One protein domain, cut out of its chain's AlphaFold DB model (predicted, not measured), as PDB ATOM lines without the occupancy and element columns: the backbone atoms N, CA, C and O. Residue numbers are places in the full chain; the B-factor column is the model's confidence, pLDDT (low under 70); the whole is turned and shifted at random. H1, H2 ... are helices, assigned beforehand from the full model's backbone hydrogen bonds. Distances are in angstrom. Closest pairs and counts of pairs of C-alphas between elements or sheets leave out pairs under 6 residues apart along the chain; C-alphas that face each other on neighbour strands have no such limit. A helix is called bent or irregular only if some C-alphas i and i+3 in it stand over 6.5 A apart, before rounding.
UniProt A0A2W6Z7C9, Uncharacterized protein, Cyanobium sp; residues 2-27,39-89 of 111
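What this domain is: This is residues 2 to 27 and 39 to 89 of the 111 residues of an uncharacterized protein of Cyanobium sp (UniProt A0A2W6Z7C9). Two separate helical lobes lie well apart: H1 and H2 make an L-shaped corner, and in the other lobe H5 crosses H3 while H4 joins the first residue of H5 through a tight link. Residues 16 to 27 and 81 to 89 stick out. The 77 printed residues, with five named helices in the order H1 to H5 and no named strand, are all helix in class. The whole is extended, with a radius of gyration of the C-alphas of 18.3 A, and spans 53 by 32 by 21 A.

How they stand to each other: H1, residues 2 to 8, and H2, residues 12 to 25, only just touch, with 3 pairs of C-alphas within 8 A, and only at the corner; the closest C-alphas, of Ser 5 and Val 12, are 5.6 A apart. Their lines are about perpendicular, at 83 degrees. H3, residues 41 to 53, touches H5, residues 70 to 85, about perpendicular at 77 degrees; the closest C-alphas, of Val 48 and Arg 77, are 5.8 A apart. H3 touches H5 with residues 44 to 48 alone. H4, residues 56 to 66, is close to H3 but not clearly touching, at a shallow tilt of 31 degrees, opposite ways; the closest C-alphas, of Thr 51 and Leu 59, are 6.6 A apart. H4 only just touches H5, with 3 pairs of C-alphas within 8 A, on its residue 70 alone; the C-alphas of Cys 63 and Ser 70 are closest, at 6.2 A. H1 and H2 are apart from H3, H4 and H5. Every O i to N i+4 pair is within hydrogen-bond range in H1, H2 and H4, against 8 of 9 in H3 and 11 of 12 in H5.

Where its parts are: H1 begins at C-alpha 2 (138.286, 95.051, 158.914) and is 10.0 A long. H2 measures 20.1 A, H3 20.2 A, H4 15.5 A and H5 22.6 A, ending at C-alpha 85 (103.839, 96.432, 185.289). H3 is irregular: C-alphas 50 and 53 are 7.4 A apart.

The domain as a whole: The C-alphas farthest apart, of Gly 9 and Leu 89, are 57.8 A apart. Residues 28 to 38 are not printed; C-alphas 27 and 39 are 26.4 A apart across the cut. The links H1 to H2, H3 to H4 and H4 to H5 are tight. The model's pLDDT is under 70 at residue 23, residues 25 to 27 and residues 86 to 87.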
ATOM      1  N   ALA A   2     136.870  95.339 159.197       82.38
ATOM      2  CA  ALA A   2     138.286  95.051 158.914       82.38
ATOM      3  C   ALA A   2     138.597  93.542 158.826       82.38
ATOM      4  O   ALA A   2     139.084  93.096 157.801       82.38
ATOM      5  N   ARG A   3     138.175  92.740 159.816       92.25
ATOM      6  CA  ARG A   3     138.332  91.271 159.764       92.25
ATOM      7  C   ARG A   3     137.673  90.631 158.533       92.25
ATOM      8  O   ARG A   3     138.276  89.809 157.875       92.25
ATOM      9  N   ILE A   4     136.450  91.056 158.205       90.56
ATOM     10  CA  ILE A   4     135.689  90.562 157.039       90.56
ATOM     11  C   ILE A   4     136.381  90.964 155.727       90.56
ATOM     12  O   ILE A   4     136.381  90.213 154.762       90.56
ATOM     13  N   SER A   5     136.964  92.163 155.694       93.94
ATOM     14  CA  SER A   5     137.728  92.677 154.561       93.94
ATOM     15  C   SER A   5     138.990  91.854 154.322       93.94
ATOM     16  O   SER A   5     139.259  91.484 153.186       93.94
ATOM     17  N   GLU A   6     139.714  91.533 155.391       93.31
ATOM     18  CA  GLU A   6     140.915  90.701 155.357       93.31
ATOM     19  C   GLU A   6     140.597  89.252 154.959       93.31
ATOM     20  O   GLU A   6     141.252  88.693 154.088       93.31
ATOM     21  N   GLU A   7     139.539  88.677 155.530       95.19
ATOM     22  CA  GLU A   7     139.111  87.295 155.289       95.19
ATOM     23  C   GLU A   7     138.570  87.071 153.868       95.19
ATOM     24  O   GLU A   7     138.811  86.025 153.269       95.19
ATOM     25  N   LEU A   8     137.854  88.053 153.309       92.94
ATOM     26  CA  LEU A   8     137.208  87.937 151.995       92.94
ATOM     27  C   LEU A   8     137.956  88.672 150.872       92.94
ATOM     28  O   LEU A   8     137.524  88.623 149.722       92.94
ATOM     29  N   GLY A   9     139.023  89.411 151.186       94.12
ATOM     30  CA  GLY A   9     139.733  90.264 150.225       94.12
ATOM     31  C   GLY A   9     138.901  91.436 149.683       94.12
ATOM     32  O   GLY A   9     139.251  92.039 148.669       94.12
ATOM     33  N   ILE A  10     137.782  91.775 150.329       95.50
ATOM     34  CA  ILE A  10     136.881  92.851 149.898       95.50
ATOM     35  C   ILE A  10     137.305  94.144 150.580       95.50
ATOM     36  O   ILE A  10     137.422  94.183 151.800       95.50
ATOM     37  N   GLN A  11     137.470  95.238 149.839       95.25
ATOM     38  CA  GLN A  11     137.827  96.524 150.442       95.25
ATOM     39  C   GLN A  11     136.777  97.003 151.462       95.25
ATOM     40  O   GLN A  11     135.567  96.943 151.224       95.25
ATOM     41  N   VAL A  12     137.246  97.558 152.586       93.69
ATOM     42  CA  VAL A  12     136.390  98.067 153.677       93.69
ATOM     43  C   VAL A  12     135.351  99.080 153.176       93.69
ATOM     44  O   VAL A  12     134.211  99.070 153.645       93.69
ATOM     45  N   ILE A  13     135.713  99.923 152.202       93.75
ATOM     46  CA  ILE A  13     134.819 100.938 151.627       93.75
ATOM     47  C   ILE A  13     133.637 100.323 150.863       93.75
ATOM     48  O   ILE A  13     132.519 100.841 150.924       93.75
ATOM     49  N   THR A  14     133.848  99.173 150.222       94.12
ATOM     50  CA  THR A  14     132.813  98.426 149.502       94.12
ATOM     51  C   THR A  14     131.811  97.825 150.482       94.12
ATOM     52  O   THR A  14     130.608  98.034 150.337       94.12
ATOM     53  N   LEU A  15     132.300  97.186 151.553       93.50
ATOM     54  CA  LEU A  15     131.450  96.666 152.633       93.50
ATOM     55  C   LEU A  15     130.623  97.780 153.294       93.50
ATOM     56  O   LEU A  15     129.451  97.589 153.621       93.50
ATOM     57  N   TYR A  16     131.224  98.957 153.480       90.06
ATOM     58  CA  TYR A  16     130.539 100.113 154.053       90.06
ATOM     59  C   TYR A  16     129.430 100.634 153.132       90.06
ATOM     60  O   TYR A  16     128.324 100.918 153.594       90.06
ATOM     61  N   THR A  17     129.715 100.715 151.832       91.69
ATOM     62  CA  THR A  17     128.763 101.147 150.802       91.69
ATOM     63  C   THR A  17     127.565 100.208 150.730       91.69
ATOM     64  O   THR A  17     126.432 100.675 150.794       91.69
ATOM     65  N   TRP A  18     127.788  98.892 150.698       90.25
ATOM     66  CA  TRP A  18     126.697  97.914 150.702       90.25
ATOM     67  C   TRP A  18     125.844  98.007 151.958       90.25
ATOM     68  O   TRP A  18     124.626  98.093 151.853       90.25
ATOM     69  N   ARG A  19     126.464  98.093 153.142       87.50
ATOM     70  CA  ARG A  19     125.718  98.267 154.393       87.50
ATOM     71  C   ARG A  19     124.840  99.519 154.356       87.50
ATOM     72  O   ARG A  19     123.690  99.456 154.769       87.50
ATOM     73  N   LYS A  20     125.368 100.636 153.851       82.62
ATOM     74  CA  LYS A  20     124.630 101.899 153.741       82.62
ATOM     75  C   LYS A  20     123.470 101.795 152.743       82.62
ATOM     76  O   LYS A  20     122.378 102.247 153.057       82.62
ATOM     77  N   ILE A  21     123.689 101.178 151.579       83.44
ATOM     78  CA  ILE A  21     122.640 100.943 150.572       83.44
ATOM     79  C   ILE A  21     121.522 100.084 151.167       83.44
ATOM     80  O   ILE A  21     120.358 100.450 151.073       83.44
ATOM     81  N   TRP A  22     121.875  99.001 151.854       77.00
ATOM     82  CA  TRP A  22     120.911  98.111 152.495       77.00
ATOM     83  C   TRP A  22     120.144  98.787 153.636       77.00
ATOM     84  O   TRP A  22     118.950  98.559 153.784       77.00
ATOM     85  N   GLN A  23     120.796  99.648 154.421       69.94
ATOM     86  CA  GLN A  23     120.130 100.440 155.462       69.94
ATOM     87  C   GLN A  23     119.159 101.476 154.886       69.94
ATOM     88  O   GLN A  23     118.133 101.743 155.498       69.94
ATOM     89  N   LEU A  24     119.471 102.053 153.723       73.56
ATOM     90  CA  LEU A  24     118.613 103.029 153.044       73.56
ATOM     91  C   LEU A  24     117.464 102.367 152.269       73.56
ATOM     92  O   LEU A  24     116.407 102.967 152.133       73.56
ATOM     93  N   GLN A  25     117.662 101.141 151.777       68.06
ATOM     94  CA  GLN A  25     116.617 100.323 151.150       68.06
ATOM     95  C   GLN A  25     115.711  99.618 152.167       68.06
ATOM     96  O   GLN A  25     114.686  99.062 151.783       68.06
ATOM     97  N   ALA A  26     116.064  99.643 153.454       48.09
ATOM     98  CA  ALA A  26     115.240  99.125 154.534       48.09
ATOM     99  C   ALA A  26     114.096 100.097 154.870       48.09
ATOM    100  O   ALA A  26     113.987 100.584 155.994       48.09
ATOM    101  N   GLU A  27     113.189 100.319 153.919       48.34
ATOM    102  CA  GLU A  27     111.785 100.484 154.283       48.34
ATOM    103  C   GLU A  27     111.361  99.128 154.871       48.34
ATOM    104  O   GLU A  27     111.078  98.167 154.163       48.34
ATOM    105  N   TRP A  39     111.911  79.600 169.316       86.19
ATOM    106  CA  TRP A  39     111.869  79.859 170.770       86.19
ATOM    107  C   TRP A  39     110.437  80.116 171.237       86.19
ATOM    108  O   TRP A  39     109.864  81.183 170.967       86.19
ATOM    109  N   SER A  40     109.872  79.158 171.974       88.62
ATOM    110  CA  SER A  40     108.554  79.312 172.588       88.62
ATOM    111  C   SER A  40     108.573  80.392 173.679       88.62
ATOM    112  O   SER A  40     109.628  80.819 174.152       88.62
ATOM    113  N   ALA A  41     107.396  80.857 174.105       87.69
ATOM    114  CA  ALA A  41     107.300  81.797 175.226       87.69
ATOM    115  C   ALA A  41     107.911  81.217 176.517       87.69
ATOM    116  O   ALA A  41     108.545  81.948 177.276       87.69
ATOM    117  N   ALA A  42     107.774  79.902 176.721       89.75
ATOM    118  CA  ALA A  42     108.376  79.192 177.842       89.75
ATOM    119  C   ALA A  42     109.908  79.196 177.751       89.75
ATOM    120  O   ALA A  42     110.565  79.541 178.726       89.75
ATOM    121  N   ASP A  43     110.481  78.917 176.576       92.62
ATOM    122  CA  ASP A  43     111.942  78.908 176.394       92.62
ATOM    123  C   ASP A  43     112.548  80.294 176.636       92.62
ATOM    124  O   ASP A  43     113.577  80.434 177.299       92.62
ATOM    125  N   LYS A  44     111.876  81.342 176.142       92.00
ATOM    126  CA  LYS A  44     112.276  82.738 176.379       92.00
ATOM    127  C   LYS A  44     112.266  83.069 177.867       92.00
ATOM    128  O   LYS A  44     113.205  83.690 178.360       92.00
ATOM    129  N   PHE A  45     111.220  82.650 178.578       91.94
ATOM    130  CA  PHE A  45     111.096  82.878 180.013       91.94
ATOM    131  C   PHE A  45     112.169  82.127 180.811       91.94
ATOM    132  O   PHE A  45     112.836  82.737 181.647       91.94
ATOM    133  N   THR A  46     112.397  80.845 180.506       94.25
ATOM    134  CA  THR A  46     113.462  80.039 181.118       94.25
ATOM    135  C   THR A  46     114.817  80.710 180.941       94.25
ATOM    136  O   THR A  46     115.542  80.886 181.915       94.25
ATOM    137  N   LEU A  47     115.132  81.189 179.736       94.12
ATOM    138  CA  LEU A  47     116.397  81.876 179.495       94.12
ATOM    139  C   LEU A  47     116.526  83.181 180.293       94.12
ATOM    140  O   LEU A  47     117.593  83.478 180.835       94.12
ATOM    141  N   VAL A  48     115.459  83.980 180.375       94.06
ATOM    142  CA  VAL A  48     115.452  85.214 181.178       94.06
ATOM    143  C   VAL A  48     115.710  84.904 182.654       94.06
ATOM    144  O   VAL A  48     116.445  85.651 183.303       94.06
ATOM    145  N   LEU A  49     115.153  83.801 183.164       94.38
ATOM    146  CA  LEU A  49     115.347  83.347 184.539       94.38
ATOM    147  C   LEU A  49     116.775  82.832 184.778       94.38
ATOM    148  O   LEU A  49     117.424  83.267 185.726       94.38
ATOM    149  N   GLU A  50     117.287  81.966 183.899       93.88
ATOM    150  CA  GLU A  50     118.660  81.436 183.957       93.88
ATOM    151  C   GLU A  50     119.701  82.561 183.970       93.88
ATOM    152  O   GLU A  50     120.664  82.533 184.733       93.88
ATOM    153  N   THR A  51     119.487  83.584 183.142       95.81
ATOM    154  CA  THR A  51     120.423  84.701 182.964       95.81
ATOM    155  C   THR A  51     120.194  85.859 183.938       95.81
ATOM    156  O   THR A  51     120.845  86.901 183.820       95.81
ATOM    157  N   ALA A  52     119.283  85.724 184.910       92.88
ATOM    158  CA  ALA A  52     118.954  86.791 185.859       92.88
ATOM    159  C   ALA A  52     120.180  87.282 186.649       92.88
ATOM    160  O   ALA A  52     120.320  88.484 186.866       92.88
ATOM    161  N   GLY A  53     121.078  86.364 187.022       93.12
ATOM    162  CA  GLY A  53     122.302  86.657 187.778       93.12
ATOM    163  C   GLY A  53     123.569  86.838 186.938       93.12
ATOM    164  O   GLY A  53     124.636  87.018 187.514       93.12
ATOM    165  N   PHE A  54     123.484  86.756 185.606       96.19
ATOM    166  CA  PHE A  54     124.673  86.768 184.752       96.19
ATOM    167  C   PHE A  54     125.233  88.181 184.591       96.19
ATOM    168  O   PHE A  54     124.496  89.146 184.368       96.19
ATOM    169  N   ASN A  55     126.557  88.295 184.619       95.12
ATOM    170  CA  ASN A  55     127.262  89.493 184.182       95.12
ATOM    171  C   ASN A  55     127.365  89.557 182.642       95.12
ATOM    172  O   ASN A  55     126.977  88.635 181.921       95.12
ATOM    173  N   ALA A  56     127.903  90.660 182.107       92.38
ATOM    174  CA  ALA A  56     127.971  90.888 180.660       92.38
ATOM    175  C   ALA A  56     128.767  89.809 179.898       92.38
ATOM    176  O   ALA A  56     128.420  89.467 178.762       92.38
ATOM    177  N   THR A  57     129.818  89.260 180.512       94.88
ATOM    178  CA  THR A  57     130.666  88.223 179.914       94.88
ATOM    179  C   THR A  57     129.939  86.883 179.879       94.88
ATOM    180  O   THR A  57     129.891  86.241 178.831       94.88
ATOM    181  N   GLU A  58     129.321  86.496 180.995       95.69
ATOM    182  CA  GLU A  58     128.538  85.260 181.126       95.69
ATOM    183  C   GLU A  58     127.340  85.262 180.172       95.69
ATOM    184  O   GLU A  58     127.121  84.297 179.439       95.69
ATOM    185  N   LEU A  59     126.615  86.384 180.101       94.50
ATOM    186  CA  LEU A  59     125.506  86.556 179.166       94.50
ATOM    187  C   LEU A  59     125.980  86.421 177.716       94.50
ATOM    188  O   LEU A  59     125.347  85.730 176.921       94.50
ATOM    189  N   SER A  60     127.114  87.038 177.374       91.12
ATOM    190  CA  SER A  60     127.681  86.967 176.025       91.12
ATOM    191  C   SER A  60     128.116  85.551 175.644       91.12
ATOM    192  O   SER A  60     127.934  85.158 174.491       91.12
ATOM    193  N   ALA A  61     128.677  84.778 176.577       94.31
ATOM    194  CA  ALA A  61     129.040  83.379 176.353       94.31
ATOM    195  C   ALA A  61     127.794  82.504 176.132       94.31
ATOM    196  O   ALA A  61     127.678  81.853 175.096       94.31
ATOM    197  N   CYS A  62     126.816  82.600 177.037       92.75
ATOM    198  CA  CYS A  62     125.529  81.905 176.954       92.75
ATOM    199  C   CYS A  62     124.783  82.188 175.637       92.75
ATOM    200  O   CYS A  62     124.262  81.276 174.992       92.75
ATOM    201  N   CYS A  63     124.779  83.452 175.203       91.12
ATOM    202  CA  CYS A  63     124.171  83.874 173.945       91.12
ATOM    203  C   CYS A  63     124.847  83.226 172.727       91.12
ATOM    204  O   CYS A  63     124.157  82.753 171.829       91.12
ATOM    205  N   ARG A  64     126.185  83.142 172.700       92.19
ATOM    206  CA  ARG A  64     126.926  82.521 171.585       92.19
ATOM    207  C   ARG A  64     126.610  81.036 171.435       92.19
ATOM    208  O   ARG A  64     126.414  80.586 170.313       92.19
ATOM    209  N   GLU A  65     126.528  80.306 172.544       90.19
ATOM    210  CA  GLU A  65     126.197  78.873 172.549       90.19
ATOM    211  C   GLU A  65     124.791  78.600 172.003       90.19
ATOM    212  O   GLU A  65     124.564  77.604 171.322       90.19
ATOM    213  N   ARG A  66     123.851  79.510 172.278       87.81
ATOM    214  CA  ARG A  66     122.433  79.382 171.917       87.81
ATOM    215  C   ARG A  66     122.066  80.098 170.609       87.81
ATOM    216  O   ARG A  66     120.901  80.090 170.219       87.81
ATOM    217  N   GLY A  67     123.036  80.724 169.935       88.25
ATOM    218  CA  GLY A  67     122.813  81.487 168.702       88.25
ATOM    219  C   GLY A  67     121.971  82.754 168.892       88.25
ATOM    220  O   GLY A  67     121.270  83.165 167.970       88.25
ATOM    221  N   LEU A  68     122.022  83.354 170.083       89.62
ATOM    222  CA  LEU A  68     121.263  84.541 170.470       89.62
ATOM    223  C   LEU A  68     122.152  85.787 170.531       89.62
ATOM    224  O   LEU A  68     123.374  85.717 170.666       89.62
ATOM    225  N   LEU A  69     121.514  86.952 170.471       89.31
ATOM    226  CA  LEU A  69     122.133  88.240 170.764       89.31
ATOM    227  C   LEU A  69     121.747  88.688 172.178       89.31
ATOM    228  O   LEU A  69     120.595  88.556 172.585       89.31
ATOM    229  N   SER A  70     122.679  89.299 172.910       89.38
ATOM    230  CA  SER A  70     122.417  89.834 174.258       89.38
ATOM    231  C   SER A  70     121.285  90.873 174.285       89.38
ATOM    232  O   SER A  70     120.527  90.948 175.254       89.38
ATOM    233  N   ASP A  71     121.122  91.629 173.196       87.88
ATOM    234  CA  ASP A  71     120.004  92.558 172.999       87.88
ATOM    235  C   ASP A  71     118.646  91.834 172.995       87.88
ATOM    236  O   ASP A  71     117.693  92.307 173.607       87.88
ATOM    237  N   GLN A  72     118.557  90.638 172.399       89.44
ATOM    238  CA  GLN A  72     117.314  89.855 172.374       89.44
ATOM    239  C   GLN A  72     116.903  89.406 173.780       89.44
ATOM    240  O   GLN A  72     115.739  89.547 174.150       89.44
ATOM    241  N   VAL A  73     117.856  88.925 174.584       91.75
ATOM    242  CA  VAL A  73     117.596  88.526 175.980       91.75
ATOM    243  C   VAL A  73     117.144  89.729 176.811       91.75
ATOM    244  O   VAL A  73     116.224  89.623 177.622       91.75
ATOM    245  N   SER A  74     117.738  90.898 176.558       90.69
ATOM    246  CA  SER A  74     117.353  92.153 177.210       90.69
ATOM    247  C   SER A  74     115.915  92.551 176.864       90.69
ATOM    248  O   SER A  74     115.144  92.888 177.762       90.69
ATOM    249  N   ARG A  75     115.508  92.426 175.592       91.00
ATOM    250  CA  ARG A  75     114.114  92.662 175.175       91.00
ATOM    251  C   ARG A  75     113.135  91.705 175.846       91.00
ATOM    252  O   ARG A  75     112.071  92.138 176.272       91.00
ATOM    253  N   TRP A  76     113.472  90.420 175.971       91.94
ATOM    254  CA  TRP A  76     112.598  89.453 176.650       91.94
ATOM    255  C   TRP A  76     112.461  89.744 178.143       91.94
ATOM    256  O   TRP A  76     111.364  89.628 178.686       91.94
ATOM    257  N   ARG A  77     113.543  90.181 178.797       92.88
ATOM    258  CA  ARG A  77     113.497  90.635 180.191       92.88
ATOM    259  C   ARG A  77     112.572  91.839 180.351       92.88
ATOM    260  O   ARG A  77     111.733  91.829 181.247       92.88
ATOM    261  N   GLN A  78     112.691  92.829 179.467       90.19
ATOM    262  CA  GLN A  78     111.834  94.014 179.490       90.19
ATOM    263  C   GLN A  78     110.363  93.642 179.265       90.19
ATOM    264  O   GLN A  78     109.510  94.012 180.063       90.19
ATOM    265  N   ALA A  79     110.067  92.821 178.254       87.81
ATOM    266  CA  ALA A  79     108.705  92.368 177.980       87.81
ATOM    267  C   ALA A  79     108.082  91.611 179.170       87.81
ATOM    268  O   ALA A  79     106.906  91.800 179.473       87.81
ATOM    269  N   ALA A  80     108.866  90.784 179.873       86.62
ATOM    270  CA  ALA A  80     108.410  90.084 181.074       86.62
ATOM    271  C   ALA A  80     108.128  91.037 182.252       86.62
ATOM    272  O   ALA A  80     107.214  90.790 183.039       86.62
ATOM    273  N   GLN A  81     108.889  92.124 182.384       88.38
ATOM    274  CA  GLN A  81     108.636  93.162 183.387       88.38
ATOM    275  C   GLN A  81     107.387  93.975 183.032       88.38
ATOM    276  O   GLN A  81     106.515  94.157 183.880       88.38
ATOM    277  N   ASP A  82     107.260  94.390 181.773       86.88
ATOM    278  CA  ASP A  82     106.158  95.222 181.288       86.88
ATOM    279  C   ASP A  82     104.811  94.499 181.354       86.88
ATOM    280  O   ASP A  82     103.815  95.096 181.765       86.88
ATOM    281  N   ALA A  83     104.781  93.198 181.036       82.19
ATOM    282  CA  ALA A  83     103.585  92.363 181.162       82.19
ATOM    283  C   ALA A  83     103.014  92.348 182.591       82.19
ATOM    284  O   ALA A  83     101.812  92.170 182.775       82.19
ATOM    285  N   ASN A  84     103.870  92.563 183.593       75.19
ATOM    286  CA  ASN A  84     103.491  92.600 185.002       75.19
ATOM    287  C   ASN A  84     103.356  94.031 185.554       75.19
ATOM    288  O   ASN A  84     102.883  94.210 186.674       75.19
ATOM    289  N   ALA A  85     103.769  95.055 184.803       76.88
ATOM    290  CA  ALA A  85     103.839  96.432 185.289       76.88
ATOM    291  C   ALA A  85     102.477  97.141 185.321       76.88
ATOM    292  O   ALA A  85     102.293  98.081 186.095       76.88
ATOM    293  N   LYS A  86     101.518  96.725 184.486       65.31
ATOM    294  CA  LYS A  86     100.165  97.295 184.472       65.31
ATOM    295  C   LYS A  86      99.127  96.192 184.292       65.31
ATOM    296  O   LYS A  86      99.245  95.423 183.339       65.31
ATOM    297  N   PRO A  87      98.089  96.121 185.145       65.31
ATOM    298  CA  PRO A  87      96.945  95.282 184.834       65.31
ATOM    299  C   PRO A  87      96.335  95.788 183.520       65.31
ATOM    300  O   PRO A  87      96.039  96.973 183.381       65.31
ATOM    301  N   VAL A  88      96.199  94.888 182.541       70.31
ATOM    302  CA  VAL A  88      95.674  95.197 181.196       70.31
ATOM    303  C   VAL A  88      94.255  95.771 181.270       70.31
ATOM    304  O   VAL A  88      93.859  96.548 180.408       70.31
ATOM    305  N   LEU A  89      93.512  95.407 182.318       75.25
ATOM    306  CA  LEU A  89      92.179  95.898 182.638       75.25
ATOM    307  C   LEU A  89      92.079  96.109 184.148       75.25
ATOM    308  O   LEU A  89      92.603  95.316 184.934       75.25
TER     309      LEU A  89